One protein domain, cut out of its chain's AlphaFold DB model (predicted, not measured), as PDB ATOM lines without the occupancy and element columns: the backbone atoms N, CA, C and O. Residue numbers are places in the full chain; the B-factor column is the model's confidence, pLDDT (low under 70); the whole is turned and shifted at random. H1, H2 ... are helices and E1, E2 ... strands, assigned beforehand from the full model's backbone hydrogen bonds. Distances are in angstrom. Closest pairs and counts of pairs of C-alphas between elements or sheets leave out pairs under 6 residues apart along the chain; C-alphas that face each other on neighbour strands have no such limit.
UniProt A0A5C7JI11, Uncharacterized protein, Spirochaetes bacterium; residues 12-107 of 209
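Overview. This is residues 12 to 107 of the 209 residues of an uncharacterized protein of Spirochaetes bacterium (UniProt A0A5C7JI11). A short two-stranded ribbon, E1 and E2, has the long helix H1 packed beside E2 and the smaller helix H3 beside E1, while H2 folds back on H1 to make a helical hairpin. From the ribbon a long loop, residues 76 to 95, reaches out and returns; its Pro 84 and Tyr 107, just after H4, are the two ends of the longest extent. The printed part has 96 residues, with four named helices and two named strands in the order H1 H2 H3 E1 E2 H4; the sheet, order E1 - E2, is antiparallel and the class is mostly helix. The whole is compact, with a radius of gyration of the C-alphas of 13.4 A and spans of 41 by 33 by 23 A.

Along the chain. Strand E1 is residues 73 to 75, 6.2 A long, and E2 is residues 96 to 98, 6.6 A. H1, residues 18 to 35, runs 25.8 A from C-alpha 18 at (8.671, 21.754, 19.551) to C-alpha 35 at (30.098, 35.651, 16.151). H2 is residues 45 to 53, 11.2 A, and H3 is residues 61 to 69, 12.2 A. H4, residues 100 to 106, 9.9 A, ends with C-alpha 106 at (19.701, 25.549, 8.447).

Arrangement. E1 and E2 form a hairpin, with N 74 and O 97 within hydrogen-bond range at 2.8 A. The closest C-alphas of H1 and E2, Leu 27 and Leu 98, are 6.4 A apart; those of H3 and E1, Glu 68 and Ile 74, 5.8 A. H1, with residues 23 to 30 alone, touches H2, closest C-alphas Leu 26 and Leu 47 at 5.6 A, at a steep tilt of 44 degrees, opposite ways. H1 and H3 only just touch, with 3 pairs of C-alphas within 8 A, through residue 20 of H1 alone; Gln 20 and Glu 63 have the closest C-alphas, 6.3 A. H4 is close to H1 but not clearly touching, about perpendicular at 80 degrees, closest C-alphas Leu 24 and Phe 102 at 7.3 A. H2 and H3 are apart. In H1, H2, H3 and H4 every O i to N i+4 pair is within hydrogen-bond range.

Size, cuts and confidence. The C-alphas of Pro 84 and Tyr 107, the two farthest apart, are 42.0 A apart. The printed part has no cut, and E1 to E2 is the long link, with 20 residues. Mean pLDDT of the printed part is 75.4; 36 residues are under 70, among them 38 to 46 and 77 to 91.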
ATOM      1  N   CYS A  12       9.655  16.224  11.673       88.25
ATOM      2  CA  CYS A  12       9.052  14.905  11.517       88.25
ATOM      3  C   CYS A  12      10.102  13.809  11.289       88.25
ATOM      4  O   CYS A  12      10.044  12.766  11.943       88.25
ATOM      5  N   ARG A  13      11.081  14.035  10.402       87.12
ATOM      6  CA  ARG A  13      12.120  13.046  10.071       87.12
ATOM      7  C   ARG A  13      13.023  12.747  11.261       87.12
ATOM      8  O   ARG A  13      13.272  11.584  11.568       87.12
ATOM      9  N   GLU A  14      13.506  13.788  11.931       90.25
ATOM     10  CA  GLU A  14      14.425  13.664  13.070       90.25
ATOM     11  C   GLU A  14      13.675  13.461  14.400       90.25
ATOM     12  O   GLU A  14      14.299  13.297  15.451       90.25
ATOM     13  N   LYS A  15      12.332  13.444  14.358       93.31
ATOM     14  CA  LYS A  15      11.428  13.302  15.511       93.31
ATOM     15  C   LYS A  15      11.750  14.312  16.614       93.31
ATOM     16  O   LYS A  15      11.930  13.930  17.768       93.31
ATOM     17  N   ILE A  16      11.914  15.575  16.238       93.44
ATOM     18  CA  ILE A  16      12.281  16.671  17.139       93.44
ATOM     19  C   ILE A  16      10.997  17.321  17.661       93.44
ATOM     20  O   ILE A  16      10.156  17.755  16.871       93.44
ATOM     21  N   SER A  17      10.840  17.380  18.986       92.69
ATOM     22  CA  SER A  17       9.709  18.064  19.624       92.69
ATOM     23  C   SER A  17       9.794  19.583  19.425       92.69
ATOM     24  O   SER A  17      10.862  20.138  19.152       92.69
ATOM     25  N   ALA A  18       8.673  20.290  19.603       89.69
ATOM     26  CA  ALA A  18       8.671  21.754  19.551       89.69
ATOM     27  C   ALA A  18       9.625  22.366  20.593       89.69
ATOM     28  O   ALA A  18      10.331  23.330  20.295       89.69
ATOM     29  N   ASN A  19       9.691  21.766  21.786       88.44
ATOM     30  CA  ASN A  19      10.570  22.224  22.855       88.44
ATOM     31  C   ASN A  19      12.042  21.968  22.499       88.44
ATOM     32  O   ASN A  19      12.865  22.877  22.559       88.44
ATOM     33  N   GLN A  20      12.374  20.770  22.017       91.25
ATOM     34  CA  GLN A  20      13.718  20.440  21.540       91.25
ATOM     35  C   GLN A  20      14.186  21.373  20.414       91.25
ATOM     36  O   GLN A  20      15.329  21.829  20.414       91.25
ATOM     37  N   TYR A  21      13.301  21.698  19.468       91.31
ATOM     38  CA  TYR A  21      13.608  22.660  18.413       91.31
ATOM     39  C   TYR A  21      13.896  24.057  18.970       91.31
ATOM     40  O   TYR A  21      14.843  24.706  18.525       91.31
ATOM     41  N   LEU A  22      13.119  24.508  19.962       88.00
ATOM     42  CA  LEU A  22      13.357  25.784  20.633       88.00
ATOM     43  C   LEU A  22      14.762  25.834  21.257       88.00
ATOM     44  O   LEU A  22      15.459  26.829  21.060       88.00
ATOM     45  N   LEU A  23      15.214  24.758  21.915       88.12
ATOM     46  CA  LEU A  23      16.574  24.676  22.468       88.12
ATOM     47  C   LEU A  23      17.638  24.843  21.381       88.12
ATOM     48  O   LEU A  23      18.514  25.702  21.491       88.12
ATOM     49  N   LEU A  24      17.546  24.046  20.310       89.38
ATOM     50  CA  LEU A  24      18.493  24.097  19.192       89.38
ATOM     51  C   LEU A  24      18.534  25.490  18.556       89.38
ATOM     52  O   LEU A  24      19.607  26.015  18.253       89.38
ATOM     53  N   ARG A  25      17.366  26.121  18.406       86.75
ATOM     54  CA  ARG A  25      17.240  27.467  17.851       86.75
ATOM     55  C   ARG A  25      17.890  28.520  18.748       86.75
ATOM     56  O   ARG A  25      18.609  29.371  18.233       86.75
ATOM     57  N   LEU A  26      17.670  28.466  20.061       84.81
ATOM     58  CA  LEU A  26      18.248  29.417  21.019       84.81
ATOM     59  C   LEU A  26      19.769  29.270  21.137       84.81
ATOM     60  O   LEU A  26      20.476  30.281  21.199       84.81
ATOM     61  N   LEU A  27      20.279  28.034  21.121       85.25
ATOM     62  CA  LEU A  27      21.716  27.757  21.067       85.25
ATOM     63  C   LEU A  27      22.333  28.350  19.798       85.25
ATOM     64  O   LEU A  27      23.315  29.086  19.875       85.25
ATOM     65  N   HIS A  28      21.706  28.108  18.647       84.12
ATOM     66  CA  HIS A  28      22.171  28.617  17.363       84.12
ATOM     67  C   HIS A  28      22.181  30.155  17.293       84.12
ATOM     68  O   HIS A  28      23.172  30.755  16.880       84.12
ATOM     69  N   GLU A  29      21.099  30.820  17.710       79.44
ATOM     70  CA  GLU A  29      21.045  32.290  17.725       79.44
ATOM     71  C   GLU A  29      22.074  32.891  18.689       79.44
ATOM     72  O   GLU A  29      22.722  33.884  18.362       79.44
ATOM     73  N   SER A  30      22.301  32.251  19.840       78.44
ATOM     74  CA  SER A  30      23.352  32.673  20.770       78.44
ATOM     75  C   SER A  30      24.740  32.593  20.120       78.44
ATOM     76  O   SER A  30      25.515  33.540  20.230       78.44
ATOM     77  N   GLU A  31      25.049  31.519  19.385       78.06
ATOM     78  CA  GLU A  31      26.313  31.407  18.640       78.06
ATOM     79  C   GLU A  31      26.464  32.482  17.556       78.06
ATOM     80  O   GLU A  31      27.563  33.005  17.353       78.06
ATOM     81  N   LEU A  32      25.381  32.831  16.855       75.94
ATOM     82  CA  LEU A  32      25.407  33.901  15.856       75.94
ATOM     83  C   LEU A  32      25.694  35.265  16.481       75.94
ATOM     84  O   LEU A  32      26.497  36.023  15.942       75.94
ATOM     85  N   GLU A  33      25.055  35.587  17.601       74.31
ATOM     86  CA  GLU A  33      25.268  36.856  18.298       74.31
ATOM     87  C   GLU A  33      26.685  36.961  18.883       74.31
ATOM     88  O   GLU A  33      27.303  38.025  18.803       74.31
ATOM     89  N   VAL A  34      27.253  35.849  19.358       74.00
ATOM     90  CA  VAL A  34      28.670  35.781  19.750       74.00
ATOM     91  C   VAL A  34      29.588  36.039  18.549       74.00
ATOM     92  O   VAL A  34      30.495  36.864  18.634       74.00
ATOM     93  N   LYS A  35      29.323  35.417  17.390       73.06
ATOM     94  CA  LYS A  35      30.098  35.651  16.151       73.06
ATOM     95  C   LYS A  35      30.012  37.094  15.647       73.06
ATOM     96  O   LYS A  35      30.962  37.580  15.040       73.06
ATOM     97  N   LYS A  36      28.890  37.780  15.883       74.19
ATOM     98  CA  LYS A  36      28.713  39.207  15.560       74.19
ATOM     99  C   LYS A  36      29.416  40.142  16.552       74.19
ATOM    100  O   LYS A  36      29.472  41.339  16.293       74.19
ATOM    101  N   GLY A  37      29.940  39.619  17.663       72.06
ATOM    102  CA  GLY A  37      30.537  40.410  18.742       72.06
ATOM    103  C   GLY A  37      29.513  41.086  19.660       72.06
ATOM    104  O   GLY A  37      29.892  41.929  20.467       72.06
ATOM    105  N   ASN A  38      28.228  40.726  19.550       68.69
ATOM    106  CA  ASN A  38      27.145  41.301  20.355       68.69
ATOM    107  C   ASN A  38      27.000  40.614  21.723       68.69
ATOM    108  O   ASN A  38      26.431  41.193  22.646       68.69
ATOM    109  N   LEU A  39      27.499  39.381  21.851       64.81
ATOM    110  CA  LEU A  39      27.503  38.597  23.087       64.81
ATOM    111  C   LEU A  39      28.900  38.023  23.356       64.81
ATOM    112  O   LEU A  39      29.671  37.770  22.431       64.81
ATOM    113  N   SER A  40      29.218  37.788  24.629       59.94
ATOM    114  CA  SER A  40      30.391  37.001  25.028       59.94
ATOM    115  C   SER A  40      30.029  35.514  25.030       59.94
ATOM    116  O   SER A  40      28.885  35.149  25.286       59.94
ATOM    117  N   TYR A  41      31.009  34.629  24.816       54.09
ATOM    118  CA  TYR A  41      30.826  33.179  24.988       54.09
ATOM    119  C   TYR A  41      30.344  32.802  26.399       54.09
ATOM    120  O   TYR A  41      29.617  31.825  26.552       54.09
ATOM    121  N   SER A  42      30.711  33.598  27.409       53.22
ATOM    122  CA  SER A  42      30.262  33.454  28.801       53.22
ATOM    123  C   SER A  42      28.828  33.938  29.041       53.22
ATOM    124  O   SER A  42      28.346  33.903  30.164       53.22
ATOM    125  N   SER A  43      28.164  34.471  28.016       53.16
ATOM    126  CA  SER A  43      26.794  34.956  28.082       53.16
ATOM    127  C   SER A  43      26.032  34.445  26.868       53.16
ATOM    128  O   SER A  43      25.783  35.167  25.902       53.16
ATOM    129  N   ARG A  44      25.574  33.189  26.944       58.62
ATOM    130  CA  ARG A  44      24.474  32.670  26.110       58.62
ATOM    131  C   ARG A  44      23.163  33.370  26.477       58.62
ATOM    132  O   ARG A  44      22.199  32.751  26.916       58.62
ATOM    133  N   GLY A  45      23.157  34.694  26.347       60.12
ATOM    134  CA  GLY A  45      22.205  35.596  26.975       60.12
ATOM    135  C   GLY A  45      20.773  35.361  26.525       60.12
ATOM    136  O   GLY A  45      19.868  35.591  27.309       60.12
ATOM    137  N   LEU A  46      20.552  34.845  25.310       67.31
ATOM    138  CA  LEU A  46      19.213  34.487  24.836       67.31
ATOM    139  C   LEU A  46      18.676  33.231  25.520       67.31
ATOM    140  O   LEU A  46      17.528  33.226  25.953       67.31
ATOM    141  N   LEU A  47      19.506  32.196  25.651       72.06
ATOM    142  CA  LEU A  47      19.143  30.979  26.369       72.06
ATOM    143  C   LEU A  47      18.894  31.301  27.847       72.06
ATOM    144  O   LEU A  47      17.828  30.972  28.360       72.06
ATOM    145  N   TYR A  48      19.821  32.036  28.476       68.00
ATOM    146  CA  TYR A  48      19.715  32.506  29.863       68.00
ATOM    147  C   TYR A  48      18.459  33.327  30.111       68.00
ATOM    148  O   TYR A  48      17.690  33.024  31.016       68.00
ATOM    149  N   LYS A  49      18.208  34.326  29.264       68.31
ATOM    150  CA  LYS A  49      17.005  35.146  29.336       68.31
ATOM    151  C   LYS A  49      15.746  34.286  29.289       68.31
ATOM    152  O   LYS A  49      14.862  34.460  30.117       68.31
ATOM    153  N   TYR A  50      15.678  33.331  28.362       71.88
ATOM    154  CA  TYR A  50      14.501  32.481  28.232       71.88
ATOM    155  C   TYR A  50      14.280  31.587  29.453       71.88
ATOM    156  O   TYR A  50      13.176  31.610  29.987       71.88
ATOM    157  N   TYR A  51      15.295  30.863  29.935       69.69
ATOM    158  CA  TYR A  51      15.093  29.913  31.036       69.69
ATOM    159  C   TYR A  51      15.029  30.578  32.424       69.69
ATOM    160  O   TYR A  51      14.360  30.060  33.315       69.69
ATOM    161  N   VAL A  52      15.717  31.710  32.640       64.62
ATOM    162  CA  VAL A  52      15.703  32.421  33.933       64.62
ATOM    163  C   VAL A  52      14.455  33.271  34.092       64.62
ATOM    164  O   VAL A  52      13.867  33.283  35.171       64.62
ATOM    165  N   GLU A  53      14.032  33.970  33.037       68.00
ATOM    166  CA  GLU A  53      12.819  34.794  33.098       68.00
ATOM    167  C   GLU A  53      11.542  33.949  32.953       68.00
ATOM    168  O   GLU A  53      10.473  34.408  33.346       68.00
ATOM    169  N   ASN A  54      11.636  32.715  32.435       70.06
ATOM    170  CA  ASN A  54      10.501  31.800  32.262       70.06
ATOM    171  C   ASN A  54      10.851  30.401  32.803       70.06
ATOM    172  O   ASN A  54      11.132  29.495  32.020       70.06
ATOM    173  N   PRO A  55      10.820  30.190  34.131       64.62
ATOM    174  CA  PRO A  55      11.185  28.909  34.745       64.62
ATOM    175  C   PRO A  55      10.278  27.737  34.333       64.62
ATOM    176  O   PRO A  55      10.712  26.588  34.393       64.62
ATOM    177  N   ASP A  56       9.058  28.025  33.868       67.38
ATOM    178  CA  ASP A  56       8.136  27.035  33.292       67.38
ATOM    179  C   ASP A  56       8.553  26.591  31.877       67.38
ATOM    180  O   ASP A  56       8.094  25.570  31.368       67.38
ATOM    181  N   CYS A  57       9.436  27.355  31.227       65.81
ATOM    182  CA  CYS A  57       9.990  27.069  29.912       65.81
ATOM    183  C   CYS A  57      11.358  26.397  30.088       65.81
ATOM    184  O   CYS A  57      12.413  27.010  29.926       65.81
ATOM    185  N   ASN A  58      11.317  25.127  30.489       73.94
ATOM    186  CA  ASN A  58      12.498  24.307  30.730       73.94
ATOM    187  C   ASN A  58      12.492  23.074  29.813       73.94
ATOM    188  O   ASN A  58      11.446  22.666  29.303       73.94
ATOM    189  N   TRP A  59      13.662  22.476  29.606       83.00
ATOM    190  CA  TRP A  59      13.803  21.226  28.860       83.00
ATOM    191  C   TRP A  59      13.961  20.068  29.826       83.00
ATOM    192  O   TRP A  59      14.687  20.177  30.818       83.00
ATOM    193  N   THR A  60      13.273  18.961  29.555       82.94
ATOM    194  CA  THR A  60      13.413  17.782  30.414       82.94
ATOM    195  C   THR A  60      14.762  17.111  30.186       82.94
ATOM    196  O   THR A  60      15.431  17.325  29.167       82.94
ATOM    197  N   VAL A  61      15.174  16.271  31.140       80.25
ATOM    198  CA  VAL A  61      16.434  15.537  31.014       80.25
ATOM    199  C   VAL A  61      16.421  14.667  29.758       80.25
ATOM    200  O   VAL A  61      17.381  14.668  28.988       80.25
ATOM    201  N   GLU A  62      15.294  14.003  29.516       85.56
ATOM    202  CA  GLU A  62      15.058  13.117  28.381       85.56
ATOM    203  C   GLU A  62      15.129  13.868  27.049       85.56
ATOM    204  O   GLU A  62      15.697  13.355  26.088       85.56
ATOM    205  N   GLU A  63      14.596  15.093  26.979       89.06
ATOM    206  CA  GLU A  63      14.639  15.903  25.758       89.06
ATOM    207  C   GLU A  63      16.070  16.265  25.358       89.06
ATOM    208  O   GLU A  63      16.412  16.206  24.174       89.06
ATOM    209  N   VAL A  64      16.911  16.618  26.334       88.31
ATOM    210  CA  VAL A  64      18.320  16.957  26.104       88.31
ATOM    211  C   VAL A  64      19.136  15.706  25.774       88.31
ATOM    212  O   VAL A  64      19.927  15.728  24.831       88.31
ATOM    213  N   GLU A  65      18.933  14.596  26.487       88.25
ATOM    214  CA  GLU A  65      19.626  13.335  26.190       88.25
ATOM    215  C   GLU A  65      19.261  12.783  24.809       88.25
ATOM    216  O   GLU A  65      20.121  12.262  24.096       88.25
ATOM    217  N   ASP A  66      18.005  12.933  24.387       93.38
ATOM    218  CA  ASP A  66      17.569  12.548  23.048       93.38
ATOM    219  C   ASP A  66      18.236  13.411  21.957       93.38
ATOM    220  O   ASP A  66      18.675  12.882  20.935       93.38
ATOM    221  N   LEU A  67      18.412  14.718  22.187       93.50
ATOM    222  CA  LEU A  67      19.157  15.601  21.276       93.50
ATOM    223  C   LEU A  67      20.649  15.252  21.189       93.50
ATOM    224  O   LEU A  67      21.222  15.277  20.093       93.50
ATOM    225  N   GLU A  68      21.270  14.913  22.319       92.00
ATOM    226  CA  GLU A  68      22.656  14.437  22.384       92.00
ATOM    227  C   GLU A  68      22.810  13.109  21.631       92.00
ATOM    228  O   GLU A  68      23.671  12.981  20.761       92.00
ATOM    229  N   LYS A  69      21.910  12.145  21.869       93.31
ATOM    230  CA  LYS A  69      21.891  10.849  21.174       93.31
ATOM    231  C   LYS A  69      21.705  10.997  19.664       93.31
ATOM    232  O   LYS A  69      22.300  10.249  18.890       93.31
ATOM    233  N   LYS A  70      20.894  11.966  19.233       93.31
ATOM    234  CA  LYS A  70      20.714  12.324  17.817       93.31
ATOM    235  C   LYS A  70      21.901  13.107  17.242       93.31
ATOM    236  O   LYS A  70      21.920  13.356  16.035       93.31
ATOM    237  N   GLY A  71      22.881  13.489  18.060       91.69
ATOM    238  CA  GLY A  71      24.100  14.182  17.645       91.69
ATOM    239  C   GLY A  71      23.899  15.654  17.289       91.69
ATOM    240  O   GLY A  71      24.727  16.213  16.575       91.69
ATOM    241  N   PHE A  72      22.805  16.283  17.729       92.31
ATOM    242  CA  PHE A  72      22.567  17.717  17.509       92.31
ATOM    243  C   PHE A  72      23.291  18.602  18.521       92.31
ATOM    244  O   PHE A  72      23.567  19.767  18.240       92.31
ATOM    245  N   ILE A  73      23.609  18.044  19.686       91.75
ATOM    246  CA  ILE A  73      24.353  18.720  20.740       91.75
ATOM    247  C   ILE A  73      25.429  17.795  21.308       91.75
ATOM    248  O   ILE A  73      25.316  16.573  21.232       91.75
ATOM    249  N   ILE A  74      26.455  18.393  21.899       87.19
ATOM    250  CA  ILE A  74      27.397  17.744  22.809       87.19
ATOM    251  C   ILE A  74      27.134  18.332  24.184       87.19
ATOM    252  O   ILE A  74      27.212  19.549  24.356       87.19
ATOM    253  N   ASN A  75      26.830  17.493  25.165       83.38
ATOM    254  CA  ASN A  75      26.585  17.946  26.521       83.38
ATOM    255  C   ASN A  75      27.759  17.532  27.408       83.38
ATOM    256  O   ASN A  75      27.949  16.352  27.683       83.38
ATOM    257  N   TYR A  76      28.532  18.491  27.922       71.94
ATOM    258  CA  TYR A  76      29.629  18.182  28.854       71.94
ATOM    259  C   TYR A  76      29.145  17.821  30.274       71.94
ATOM    260  O   TYR A  76      29.922  17.909  31.222       71.94
ATOM    261  N   LYS A  77      27.868  17.423  30.410       63.78
ATOM    262  CA  LYS A  77      27.174  16.897  31.595       63.78
ATOM    263  C   LYS A  77      27.777  17.376  32.913       63.78
ATOM    264  O   LYS A  77      28.420  16.618  33.633       63.78
ATOM    265  N   THR A  78      27.461  18.603  33.300       54.97
ATOM    266  CA  THR A  78      27.240  18.863  34.725       54.97
ATOM    267  C   THR A  78      25.743  18.886  34.939       54.97
ATOM    268  O   THR A  78      25.112  19.934  34.838       54.97
ATOM    269  N   LEU A  79      25.169  17.706  35.192       55.88
ATOM    270  CA  LEU A  79      24.013  17.689  36.075       55.88
ATOM    271  C   LEU A  79      24.503  18.279  37.390       55.88
ATOM    272  O   LEU A  79      25.525  17.826  37.917       55.88
ATOM    273  N   ASP A  80      23.788  19.258  37.921       56.44
ATOM    274  CA  ASP A  80      23.944  19.568  39.328       56.44
ATOM    275  C   ASP A  80      23.418  18.372  40.145       56.44
ATOM    276  O   ASP A  80      22.245  18.283  40.504       56.44
ATOM    277  N   LEU A  81      24.291  17.386  40.363       51.59
ATOM    278  CA  LEU A  81      24.032  16.207  41.188       51.59
ATOM    279  C   LEU A  81      24.043  16.553  42.683       51.59
ATOM    280  O   LEU A  81      23.868  15.653  43.503       51.59
ATOM    281  N   THR A  82      24.284  17.817  43.048       50.91
ATOM    282  CA  THR A  82      24.283  18.236  44.452       50.91
ATOM    283  C   THR A  82      22.871  18.370  45.009       50.91
ATOM    284  O   THR A  82      22.709  18.316  46.229       50.91
ATOM    285  N   SER A  83      21.845  18.454  44.150       56.12
ATOM    286  CA  SER A  83      20.468  18.394  44.626       56.12
ATOM    287  C   SER A  83      20.080  16.958  45.020       56.12
ATOM    288  O   SER A  83      20.155  16.041  44.187       56.12
ATOM    289  N   PRO A  84      19.636  16.731  46.273       55.81
ATOM    290  CA  PRO A  84      19.177  15.422  46.733       55.81
ATOM    291  C   PRO A  84      17.878  14.977  46.042       55.81
ATOM    292  O   PRO A  84      17.598  13.779  46.003       55.81
ATOM    293  N   ASN A  85      17.128  15.914  45.455       57.88
ATOM    294  CA  ASN A  85      15.888  15.654  44.736       57.88
ATOM    295  C   ASN A  85      16.160  15.520  43.226       57.88
ATOM    296  O   ASN A  85      16.677  16.457  42.610       57.88
ATOM    297  N   PRO A  86      15.823  14.379  42.597       58.97
ATOM    298  CA  PRO A  86      15.992  14.177  41.159       58.97
ATOM    299  C   PRO A  86      15.268  15.216  40.292       58.97
ATOM    300  O   PRO A  86      15.813  15.599  39.261       58.97
ATOM    301  N   GLU A  87      14.098  15.699  40.719       59.12
ATOM    302  CA  GLU A  87      13.326  16.744  40.028       59.12
ATOM    303  C   GLU A  87      14.013  18.120  39.978       59.12
ATOM    304  O   GLU A  87      13.735  18.920  39.085       59.12
ATOM    305  N   ASP A  88      14.943  18.386  40.894       57.84
ATOM    306  CA  ASP A  88      15.660  19.660  40.992       57.84
ATOM    307  C   ASP A  88      16.974  19.654  40.196       57.84
ATOM    308  O   ASP A  88      17.654  20.680  40.086       57.84
ATOM    309  N   ARG A  89      17.352  18.504  39.625       62.12
ATOM    310  CA  ARG A  89      18.552  18.373  38.799       62.12
ATOM    311  C   ARG A  89      18.336  19.080  37.468       62.12
ATOM    312  O   ARG A  89      17.488  18.689  36.672       62.12
ATOM    313  N   LYS A  90      19.143  20.105  37.203       63.25
ATOM    314  CA  LYS A  90      19.085  20.882  35.961       63.25
ATOM    315  C   LYS A  90      20.382  20.736  35.181       63.25
ATOM    316  O   LYS A  90      21.456  20.564  35.764       63.25
ATOM    317  N   TYR A  91      20.268  20.794  33.859       65.25
ATOM    318  CA  TYR A  91      21.438  20.918  33.007       65.25
ATOM    319  C   TYR A  91      22.036  22.310  33.137       65.25
ATOM    320  O   TYR A  91      21.330  23.316  33.092       65.25
ATOM    321  N   ASP A  92      23.361  22.351  33.223       72.38
ATOM    322  CA  ASP A  92      24.110  23.557  32.921       72.38
ATOM    323  C   ASP A  92      24.061  23.806  31.408       72.38
ATOM    324  O   ASP A  92      24.861  23.282  30.622       72.38
ATOM    325  N   TYR A  93      23.068  24.592  31.000       73.19
ATOM    326  CA  TYR A  93      22.854  24.949  29.609       73.19
ATOM    327  C   TYR A  93      24.024  25.724  28.997       73.19
ATOM    328  O   TYR A  93      24.077  25.819  27.774       73.19
ATOM    329  N   GLU A  94      24.981  26.247  29.774       69.38
ATOM    330  CA  GLU A  94      26.199  26.874  29.243       69.38
ATOM    331  C   GLU A  94      27.178  25.845  28.666       69.38
ATOM    332  O   GLU A  94      27.964  26.159  27.770       69.38
ATOM    333  N   LYS A  95      27.075  24.586  29.103       76.12
ATOM    334  CA  LYS A  95      27.958  23.484  28.697       76.12
ATOM    335  C   LYS A  95      27.403  22.601  27.584       76.12
ATOM    336  O   LYS A  95      28.008  21.585  27.243       76.12
ATOM    337  N   ILE A  96      26.276  22.986  26.990       84.06
ATOM    338  CA  ILE A  96      25.694  22.286  25.840       84.06
ATOM    339  C   ILE A  96      26.215  22.900  24.542       84.06
ATOM    340  O   ILE A  96      25.797  23.983  24.164       84.06
ATOM    341  N   ILE A  97      27.113  22.259  23.815       84.50
ATOM    342  CA  ILE A  97      27.600  22.780  22.532       84.50
ATOM    343  C   ILE A  97      26.682  22.313  21.404       84.50
ATOM    344  O   ILE A  97      26.371  21.128  21.316       84.50
ATOM    345  N   LEU A  98      26.255  23.231  20.535       88.00
ATOM    346  CA  LEU A  98      25.535  22.881  19.317       88.00
ATOM    347  C   LEU A  98      26.515  22.246  18.324       88.00
ATOM    348  O   LEU A  98      27.608  22.764  18.097       88.00
ATOM    349  N   THR A  99      26.150  21.120  17.720       87.88
ATOM    350  CA  THR A  99      26.993  20.520  16.680       87.88
ATOM    351  C   THR A  99      26.719  21.161  15.323       87.88
ATOM    352  O   THR A  99      25.652  21.731  15.073       87.88
ATOM    353  N   ALA A 100      27.659  20.989  14.389       80.38
ATOM    354  CA  ALA A 100      27.457  21.386  12.998       80.38
ATOM    355  C   ALA A 100      26.203  20.743  12.381       80.38
ATOM    356  O   ALA A 100      25.593  21.360  11.522       80.38
ATOM    357  N   LYS A 101      25.729  19.590  12.886       83.56
ATOM    358  CA  LYS A 101      24.546  18.891  12.362       83.56
ATOM    359  C   LYS A 101      23.312  19.799  12.281       83.56
ATOM    360  O   LYS A 101      22.591  19.740  11.293       83.56
ATOM    361  N   PHE A 102      23.051  20.637  13.287       82.88
ATOM    362  CA  PHE A 102      21.897  21.550  13.254       82.88
ATOM    363  C   PHE A 102      22.133  22.770  12.350       82.88
ATOM    364  O   PHE A 102      21.241  23.184  11.606       82.88
ATOM    365  N   SER A 103      23.347  23.319  12.390       70.00
ATOM    366  CA  SER A 103      23.762  24.451  11.556       70.00
ATOM    367  C   SER A 103      23.756  24.088  10.072       70.00
ATOM    368  O   SER A 103      23.252  24.852   9.257       70.00
ATOM    369  N   ASP A 104      24.207  22.884   9.728       68.00
ATOM    370  CA  ASP A 104      24.164  22.325   8.383       68.00
ATOM    371  C   ASP A 104      22.729  22.093   7.930       68.00
ATOM    372  O   ASP A 104      22.446  22.195   6.749       68.00
ATOM    373  N   TYR A 105      21.775  21.847   8.826       68.94
ATOM    374  CA  TYR A 105      20.373  21.774   8.416       68.94
ATOM    375  C   TYR A 105      19.780  23.127   8.026       68.94
ATOM    376  O   TYR A 105      18.854  23.181   7.214       68.94
ATOM    377  N   THR A 106      20.289  24.214   8.597       66.44
ATOM    378  CA  THR A 106      19.701  25.549   8.447       66.44
ATOM    379  C   THR A 106      20.465  26.429   7.463       66.44
ATOM    380  O   THR A 106      19.842  27.216   6.745       66.44
ATOM    381  N   TYR A 107      21.782  26.261   7.356       71.56
ATOM    382  CA  TYR A 107      22.645  27.115   6.554       71.56
ATOM    383  C   TYR A 107      23.618  26.330   5.675       71.56
ATOM    384  O   TYR A 107      23.919  25.155   5.898       71.56
TER     385      TYR A 107